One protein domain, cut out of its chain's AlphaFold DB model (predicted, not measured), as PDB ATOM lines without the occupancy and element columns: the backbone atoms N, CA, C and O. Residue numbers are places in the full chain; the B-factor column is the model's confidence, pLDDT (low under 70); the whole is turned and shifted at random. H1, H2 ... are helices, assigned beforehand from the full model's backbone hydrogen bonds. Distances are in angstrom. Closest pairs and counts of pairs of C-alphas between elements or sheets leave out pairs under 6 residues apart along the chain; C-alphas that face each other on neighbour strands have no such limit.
ATOM      1  N   ASN A   3     -39.816 -24.332   3.126       83.38
ATOM      2  CA  ASN A   3     -38.555 -23.628   2.899       83.38
ATOM      3  C   ASN A   3     -37.763 -24.207   1.719       83.38
ATOM      4  O   ASN A   3     -37.256 -23.443   0.912       83.38
ATOM      5  N   ASN A   4     -37.734 -25.534   1.562       87.56
ATOM      6  CA  ASN A   4     -37.016 -26.179   0.457       87.56
ATOM      7  C   ASN A   4     -37.644 -25.849  -0.907       87.56
ATOM      8  O   ASN A   4     -36.939 -25.776  -1.904       87.56
ATOM      9  N   GLU A   5     -38.969 -25.677  -0.964       86.38
ATOM     10  CA  GLU A   5     -39.661 -25.312  -2.206       86.38
ATOM     11  C   GLU A   5     -39.385 -23.853  -2.584       86.38
ATOM     12  O   GLU A   5     -39.097 -23.553  -3.741       86.38
ATOM     13  N   VAL A   6     -39.417 -22.962  -1.589       89.81
ATOM     14  CA  VAL A   6     -39.035 -21.552  -1.736       89.81
ATOM     15  C   VAL A   6     -37.594 -21.431  -2.229       89.81
ATOM     16  O   VAL A   6     -37.344 -20.763  -3.228       89.81
ATOM     17  N   GLU A   7     -36.660 -22.116  -1.570       93.12
ATOM     18  CA  GLU A   7     -35.241 -22.118  -1.924       93.12
ATOM     19  C   GLU A   7     -35.011 -22.654  -3.341       93.12
ATOM     20  O   GLU A   7     -34.289 -22.041  -4.125       93.12
ATOM     21  N   ARG A   8     -35.701 -23.737  -3.721       93.38
ATOM     22  CA  ARG A   8     -35.634 -24.295  -5.077       93.38
ATOM     23  C   ARG A   8     -36.065 -23.287  -6.143       93.38
ATOM     24  O   ARG A   8     -35.396 -23.178  -7.165       93.38
ATOM     25  N   ILE A   9     -37.172 -22.576  -5.928       92.44
ATOM     26  CA  ILE A   9     -37.675 -21.591  -6.896       92.44
ATOM     27  C   ILE A   9     -36.725 -20.395  -7.000       92.44
ATOM     28  O   ILE A   9     -36.429 -19.948  -8.105       92.44
ATOM     29  N   VAL A  10     -36.222 -19.900  -5.867       92.19
ATOM     30  CA  VAL A  10     -35.268 -18.783  -5.846       92.19
ATOM     31  C   VAL A  10     -33.988 -19.153  -6.591       92.19
ATOM     32  O   VAL A  10     -33.592 -18.416  -7.490       92.19
ATOM     33  N   ASN A  11     -33.398 -20.314  -6.297       92.56
ATOM     34  CA  ASN A  11     -32.179 -20.774  -6.967       92.56
ATOM     35  C   ASN A  11     -32.400 -20.968  -8.474       92.56
ATOM     36  O   ASN A  11     -31.607 -20.486  -9.269       92.56
ATOM     37  N   ALA A  12     -33.524 -21.564  -8.883       91.94
ATOM     38  CA  ALA A  12     -33.841 -21.726 -10.303       91.94
ATOM     39  C   ALA A  12     -34.013 -20.384 -11.043       91.94
ATOM     40  O   ALA A  12     -33.684 -20.280 -12.223       91.94
ATOM     41  N   SER A  13     -34.549 -19.352 -10.387       90.88
ATOM     42  CA  SER A  13     -34.643 -18.012 -10.978       90.88
ATOM     43  C   SER A  13     -33.285 -17.310 -11.032       90.88
ATOM     44  O   SER A  13     -32.977 -16.687 -12.039       90.88
ATOM     45  N   ILE A  14     -32.443 -17.464 -10.009       90.25
ATOM     46  CA  ILE A  14     -31.053 -16.982 -10.013       90.25
ATOM     47  C   ILE A  14     -30.273 -17.617 -11.173       90.25
ATOM     48  O   ILE A  14     -29.728 -16.891 -11.999       90.25
ATOM     49  N   ASP A  15     -30.297 -18.946 -11.298       89.56
ATOM     50  CA  ASP A  15     -29.565 -19.686 -12.337       89.56
ATOM     51  C   ASP A  15     -29.989 -19.296 -13.765       89.56
ATOM     52  O   ASP A  15     -29.208 -19.422 -14.708       89.56
ATOM     53  N   ARG A  16     -31.228 -18.818 -13.949       86.75
ATOM     54  CA  ARG A  16     -31.738 -18.357 -15.252       86.75
ATOM     55  C   ARG A  16     -31.228 -16.982 -15.667       86.75
ATOM     56  O   ARG A  16     -31.143 -16.726 -16.866       86.75
ATOM     57  N   HIS A  17     -30.935 -16.109 -14.708       83.81
ATOM     58  CA  HIS A  17     -30.646 -14.693 -14.967       83.81
ATOM     59  C   HIS A  17     -29.198 -14.306 -14.676       83.81
ATOM     60  O   HIS A  17     -28.698 -13.345 -15.253       83.81
ATOM     61  N   ILE A  18     -28.495 -15.043 -13.814       80.50
ATOM     62  CA  ILE A  18     -27.099 -14.746 -13.496       80.50
ATOM     63  C   ILE A  18     -26.185 -15.392 -14.534       80.50
ATOM     64  O   ILE A  18     -25.994 -16.605 -14.562       80.50
ATOM     65  N   SER A  19     -25.578 -14.549 -15.368       71.75
ATOM     66  CA  SER A  19     -24.546 -14.940 -16.341       71.75
ATOM     67  C   SER A  19     -23.140 -14.424 -15.990       71.75
ATOM     68  O   SER A  19     -22.178 -14.739 -16.688       71.75
ATOM     69  N   SER A  20     -23.014 -13.636 -14.917       73.62
ATOM     70  CA  SER A  20     -21.789 -12.943 -14.495       73.62
ATOM     71  C   SER A  20     -21.714 -12.834 -12.968       73.62
ATOM     72  O   SER A  20     -22.730 -12.929 -12.284       73.62
ATOM     73  N   ASP A  21     -20.526 -12.560 -12.426       75.12
ATOM     74  CA  ASP A  21     -20.266 -12.434 -10.981       75.12
ATOM     75  C   ASP A  21     -20.948 -11.210 -10.331       75.12
ATOM     76  O   ASP A  21     -20.873 -11.015  -9.118       75.12
ATOM     77  N   THR A  22     -21.592 -10.345 -11.122       78.19
ATOM     78  CA  THR A  22     -22.276  -9.133 -10.644       78.19
ATOM     79  C   THR A  22     -23.704  -9.068 -11.179       78.19
ATOM     80  O   THR A  22     -23.908  -9.168 -12.383       78.19
ATOM     81  N   ILE A  23     -24.679  -8.836 -10.292       82.88
ATOM     82  CA  ILE A  23     -26.091  -8.622 -10.646       82.88
ATOM     83  C   ILE A  23     -26.342  -7.137 -10.917       82.88
ATOM     84  O   ILE A  23     -26.098  -6.277 -10.066       82.88
ATOM     85  N   THR A  24     -26.898  -6.831 -12.082       88.62
ATOM     86  CA  THR A  24     -27.450  -5.514 -12.397       88.62
ATOM     87  C   THR A  24     -28.825  -5.314 -11.754       88.62
ATOM     88  O   THR A  24     -29.544  -6.252 -11.410       88.62
ATOM     89  N   LYS A  25     -29.256  -4.053 -11.634       89.19
ATOM     90  CA  LYS A  25     -30.600  -3.724 -11.129       89.19
ATOM     91  C   LYS A  25     -31.724  -4.338 -11.982       89.19
ATOM     92  O   LYS A  25     -32.771  -4.657 -11.427       89.19
ATOM     93  N   SER A  26     -31.519  -4.467 -13.297       88.75
ATOM     94  CA  SER A  26     -32.503  -5.084 -14.197       88.75
ATOM     95  C   SER A  26     -32.628  -6.576 -13.914       88.75
ATOM     96  O   SER A  26     -33.725  -7.037 -13.636       88.75
ATOM     97  N   GLU A  27     -31.503  -7.295 -13.850       89.69
ATOM     98  CA  GLU A  27     -31.497  -8.735 -13.558       89.69
ATOM     99  C   GLU A  27     -32.108  -9.034 -12.185       89.69
ATOM    100  O   GLU A  27     -32.888  -9.970 -12.045       89.69
ATOM    101  N   LEU A  28     -31.839  -8.203 -11.169       91.50
ATOM    102  CA  LEU A  28     -32.505  -8.340  -9.871       91.50
ATOM    103  C   LEU A  28     -34.030  -8.205  -9.993       91.50
ATOM    104  O   LEU A  28     -34.769  -8.935  -9.335       91.50
ATOM    105  N   HIS A  29     -34.506  -7.258 -10.801       93.19
ATOM    106  CA  HIS A  29     -35.935  -7.060 -11.015       93.19
ATOM    107  C   HIS A  29     -36.567  -8.263 -11.724       93.19
ATOM    108  O   HIS A  29     -37.610  -8.740 -11.279       93.19
ATOM    109  N   ASP A  30     -35.903  -8.789 -12.750       91.69
ATOM    110  CA  ASP A  30     -36.365  -9.946 -13.519       91.69
ATOM    111  C   ASP A  30     -36.404 -11.217 -12.652       91.69
ATOM    112  O   ASP A  30     -37.423 -11.909 -12.615       91.69
ATOM    113  N   ILE A  31     -35.365 -11.461 -11.840       91.81
ATOM    114  CA  ILE A  31     -35.334 -12.558 -10.856       91.81
ATOM    115  C   ILE A  31     -36.510 -12.447  -9.882       91.81
ATOM    116  O   ILE A  31     -37.184 -13.441  -9.606       91.81
ATOM    117  N   LEU A  32     -36.767 -11.250  -9.344       94.12
ATOM    118  CA  LEU A  32     -37.859 -11.034  -8.394       94.12
ATOM    119  C   LEU A  32     -39.225 -11.295  -9.032       94.12
ATOM    120  O   LEU A  32     -40.071 -11.928  -8.397       94.12
ATOM    121  N   ILE A  33     -39.443 -10.837 -10.268       94.75
ATOM    122  CA  ILE A  33     -40.678 -11.118 -11.007       94.75
ATOM    123  C   ILE A  33     -40.847 -12.629 -11.166       94.75
ATOM    124  O   ILE A  33     -41.884 -13.161 -10.770       94.75
ATOM    125  N   ASP A  34     -39.829 -13.334 -11.659       92.94
ATOM    126  CA  ASP A  34     -39.907 -14.777 -11.888       92.94
ATOM    127  C   ASP A  34     -40.196 -15.556 -10.604       92.94
ATOM    128  O   ASP A  34     -41.061 -16.434 -10.589       92.94
ATOM    129  N   VAL A  35     -39.522 -15.214  -9.501       94.38
ATOM    130  CA  VAL A  35     -39.792 -15.817  -8.187       94.38
ATOM    131  C   VAL A  35     -41.253 -15.624  -7.790       94.38
ATOM    132  O   VAL A  35     -41.897 -16.582  -7.359       94.38
ATOM    133  N   LEU A  36     -41.805 -14.419  -7.959       93.56
ATOM    134  CA  LEU A  36     -43.193 -14.133  -7.599       93.56
ATOM    135  C   LEU A  36     -44.195 -14.909  -8.464       93.56
ATOM    136  O   LEU A  36     -45.173 -15.427  -7.914       93.56
ATOM    137  N   ILE A  37     -43.976 -15.039  -9.781       93.56
ATOM    138  CA  ILE A  37     -44.918 -15.806 -10.619       93.56
ATOM    139  C   ILE A  37     -44.832 -17.299 -10.298       93.56
ATOM    140  O   ILE A  37     -45.867 -17.957 -10.205       93.56
ATOM    141  N   GLU A  38     -43.630 -17.843 -10.095       93.94
ATOM    142  CA  GLU A  38     -43.450 -19.264  -9.784       93.94
ATOM    143  C   GLU A  38     -43.991 -19.606  -8.390       93.94
ATOM    144  O   GLU A  38     -44.634 -20.643  -8.212       93.94
ATOM    145  N   PHE A  39     -43.856 -18.693  -7.422       91.81
ATOM    146  CA  PHE A  39     -44.536 -18.816  -6.132       91.81
ATOM    147  C   PHE A  39     -46.053 -18.876  -6.302       91.81
ATOM    148  O   PHE A  39     -46.697 -19.736  -5.705       91.81
ATOM    149  N   GLY A  40     -46.618 -17.996  -7.134       89.12
ATOM    150  CA  GLY A  40     -48.053 -17.963  -7.413       89.12
ATOM    151  C   GLY A  40     -48.580 -19.216  -8.124       89.12
ATOM    152  O   GLY A  40     -49.735 -19.585  -7.928       89.12
ATOM    153  N   LYS A  41     -47.746 -19.892  -8.923       92.12
ATOM    154  CA  LYS A  41     -48.106 -21.140  -9.625       92.12
ATOM    155  C   LYS A  41     -47.928 -22.396  -8.772       92.12
ATOM    156  O   LYS A  41     -48.517 -23.433  -9.087       92.12
ATOM    157  N   SER A  42     -47.100 -22.351  -7.729       92.75
ATOM    158  CA  SER A  42     -46.791 -23.536  -6.931       92.75
ATOM    159  C   SER A  42     -47.973 -23.932  -6.049       92.75
ATOM    160  O   SER A  42     -48.145 -23.429  -4.941       92.75
ATOM    161  N   LYS A  43     -48.752 -24.918  -6.511       90.19
ATOM    162  CA  LYS A  43     -49.871 -25.497  -5.751       90.19
ATOM    163  C   LYS A  43     -49.457 -25.924  -4.340       90.19
ATOM    164  O   LYS A  43     -50.184 -25.690  -3.386       90.19
ATOM    165  N   PHE A  44     -48.264 -26.500  -4.187       90.06
ATOM    166  CA  PHE A  44     -47.759 -26.892  -2.872       90.06
ATOM    167  C   PHE A  44     -47.584 -25.693  -1.927       90.06
ATOM    168  O   PHE A  44     -47.925 -25.794  -0.743       90.06
ATOM    169  N   LEU A  45     -47.052 -24.568  -2.428       90.56
ATOM    170  CA  LEU A  45     -46.933 -23.336  -1.647       90.56
ATOM    171  C   LEU A  45     -48.317 -22.776  -1.322       90.56
ATOM    172  O   LEU A  45     -48.568 -22.472  -0.157       90.56
ATOM    173  N   THR A  46     -49.220 -22.717  -2.304       91.06
ATOM    174  CA  THR A  46     -50.610 -22.282  -2.114       91.06
ATOM    175  C   THR A  46     -51.300 -23.087  -1.011       91.06
ATOM    176  O   THR A  46     -51.720 -22.502  -0.015       91.06
ATOM    177  N   ASP A  47     -51.307 -24.418  -1.107       92.56
ATOM    178  CA  ASP A  47     -51.946 -25.318  -0.137       92.56
ATOM    179  C   ASP A  47     -51.316 -25.190   1.265       92.56
ATOM    180  O   ASP A  47     -51.961 -25.359   2.304       92.56
ATOM    181  N   SER A  48     -50.009 -24.930   1.333       90.81
ATOM    182  CA  SER A  48     -49.296 -24.770   2.605       90.81
ATOM    183  C   SER A  48     -49.572 -23.415   3.259       90.81
ATOM    184  O   SER A  48     -49.732 -23.343   4.480       90.81
ATOM    185  N   ILE A  49     -49.657 -22.348   2.465       90.38
ATOM    186  CA  ILE A  49     -50.043 -21.013   2.930       90.38
ATOM    187  C   ILE A  49     -51.500 -21.030   3.394       90.38
ATOM    188  O   ILE A  49     -51.779 -20.550   4.490       90.38
ATOM    189  N   GLU A  50     -52.401 -21.643   2.625       93.31
ATOM    190  CA  GLU A  50     -53.814 -21.785   2.981       93.31
ATOM    191  C   GLU A  50     -53.979 -22.487   4.332       93.31
ATOM    192  O   GLU A  50     -54.607 -21.943   5.240       93.31
ATOM    193  N   ARG A  51     -53.327 -23.642   4.527       94.19
ATOM    194  CA  ARG A  51     -53.361 -24.361   5.812       94.19
ATOM    195  C   ARG A  51     -52.859 -23.511   6.978       94.19
ATOM    196  O   ARG A  51     -53.468 -23.519   8.047       94.19
ATOM    197  N   ASN A  52     -51.775 -22.759   6.782       92.56
ATOM    198  CA  ASN A  52     -51.252 -21.857   7.807       92.56
ATOM    199  C   ASN A  52     -52.225 -20.715   8.130       92.56
ATOM    200  O   ASN A  52     -52.389 -20.368   9.301       92.56
ATOM    201  N   ILE A  53     -52.871 -20.132   7.116       94.56
ATOM    202  CA  ILE A  53     -53.886 -19.086   7.294       94.56
ATOM    203  C   ILE A  53     -55.068 -19.643   8.087       94.56
ATOM    204  O   ILE A  53     -55.428 -19.061   9.110       94.56
ATOM    205  N   SER A  54     -55.617 -20.785   7.672       95.38
ATOM    206  CA  SER A  54     -56.746 -21.437   8.340       95.38
ATOM    207  C   SER A  54     -56.423 -21.774   9.794       95.38
ATOM    208  O   SER A  54     -57.167 -21.386  10.691       95.38
ATOM    209  N   SER A  55     -55.256 -22.367  10.062       94.31
ATOM    210  CA  SER A  55     -54.820 -22.682  11.428       94.31
ATOM    211  C   SER A  55     -54.686 -21.432  12.311       94.31
ATOM    212  O   SER A  55     -55.140 -21.414  13.460       94.31
ATOM    213  N   LYS A  56     -54.120 -20.338  11.780       95.00
ATOM    214  CA  LYS A  56     -54.032 -19.061  12.510       95.00
ATOM    215  C   LYS A  56     -55.402 -18.432  12.750       95.00
ATOM    216  O   LYS A  56     -55.622 -17.853  13.815       95.00
ATOM    217  N   LEU A  57     -56.312 -18.527  11.781       94.50
ATOM    218  CA  LEU A  57     -57.685 -18.046  11.920       94.50
ATOM    219  C   LEU A  57     -58.426 -18.827  13.004       94.50
ATOM    220  O   LEU A  57     -58.967 -18.202  13.913       94.50
ATOM    221  N   GLU A  58     -58.379 -20.158  12.977       93.75
ATOM    222  CA  GLU A  58     -58.968 -21.016  14.010       93.75
ATOM    223  C   GLU A  58     -58.424 -20.681  15.400       93.75
ATOM    224  O   GLU A  58     -59.197 -20.441  16.329       93.75
ATOM    225  N   SER A  59     -57.098 -20.580  15.542       92.94
ATOM    226  CA  SER A  59     -56.469 -20.198  16.809       92.94
ATOM    227  C   SER A  59     -56.961 -18.837  17.307       92.94
ATOM    228  O   SER A  59     -57.208 -18.675  18.502       92.94
ATOM    229  N   LYS A  60     -57.120 -17.861  16.406       93.69
ATOM    230  CA  LYS A  60     -57.599 -16.513  16.736       93.69
ATOM    231  C   LYS A  60     -59.093 -16.481  17.068       93.69
ATOM    232  O   LYS A  60     -59.520 -15.639  17.852       93.69
ATOM    233  N   MET A  61     -59.901 -17.354  16.469       91.25
ATOM    234  CA  MET A  61     -61.326 -17.469  16.793       91.25
ATOM    235  C   MET A  61     -61.533 -18.155  18.147       91.25
ATOM    236  O   MET A  61     -62.305 -17.651  18.962       91.25
ATOM    237  N   ARG A  62     -60.770 -19.217  18.438       87.81
ATOM    238  CA  ARG A  62     -60.746 -19.865  19.760       87.81
ATOM    239  C   ARG A  62     -60.332 -18.894  20.861       87.81
ATOM    240  O   ARG A  62     -61.005 -18.800  21.878       87.81
ATOM    241  N   SER A  63     -59.289 -18.086  20.639       88.69
ATOM    242  CA  SER A  63     -58.867 -17.080  21.629       88.69
ATOM    243  C   SER A  63     -59.907 -15.980  21.875       88.69
ATOM    244  O   SER A  63     -59.786 -15.230  22.837       88.69
ATOM    245  N   LYS A  64     -60.901 -15.841  20.990       89.50
ATOM    246  CA  LYS A  64     -62.015 -14.895  21.121       89.50
ATOM    247  C   LYS A  64     -63.289 -15.532  21.696       89.50
ATOM    248  O   LYS A  64     -64.285 -14.827  21.808       89.50
TER     249      LYS A  64
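What this domain is: This is residues 3 to 64 of the 67 residues of an uncharacterized protein of Blautia producta (UniProt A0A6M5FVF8). A helical hairpin, H1 and H2 side by side at a slant, makes the body, and a third helix, H3, turns a sharp corner at the end of H2 and sticks out as a long arm with residues 46 to 64 free. The arm makes much of the length. The printed part has 62 residues with three named helices, in the order H1, H2, H3, and no named strand; the class is all helix. The whole is only just extended, close to loose, with a radius of gyration of the C-alphas of 16.3 A and spans of 53 by 20 by 16 A.

Where its parts are: H1 takes residues 3 to 17, from C-alpha 3 at (-38.555, -23.628, 2.899), and is 21.5 A from first to last C-alpha. H2, residues 25 to 41, is 24.7 A long and begins at C-alpha 25 at (-30.600, -3.724, -11.129). H3, residues 43 to 62, is the longest helix at 28.3 A and ends at C-alpha 62 at (-60.746, -19.865, 19.760).

How they stand to each other: H1 and H2 form a helical hairpin and touch, with the closest C-alphas those of Ser 13 and Ile 31, 5.5 A apart. They run opposite ways at a steep tilt of 42 degrees. H2 and H3 are close but not clearly touching; their closest C-alphas, of Phe 39 and Leu 45, are 6.8 A apart. Their lines are only just about perpendicular, at 71 degrees. H1 and H3 are also close but not clearly touching, with the C-alphas of Glu 5 and Leu 45 closest at 7.6 A. In H1, H2 and H3 every O i to N i+4 pair is within hydrogen-bond range.

The domain as a whole: The C-alphas farthest apart, of Ser 20 and Lys 64, are 53.8 A apart. Without residues 46 to 64, which stand free, the body spans 32 by 16 by 13 A. The link from H1 to H2 is short, with 7 residues, and that from H2 to H3 is tight, with 1 residue. The printed part has no cut. Its mean pLDDT is 90.0, and no printed residue is under 70.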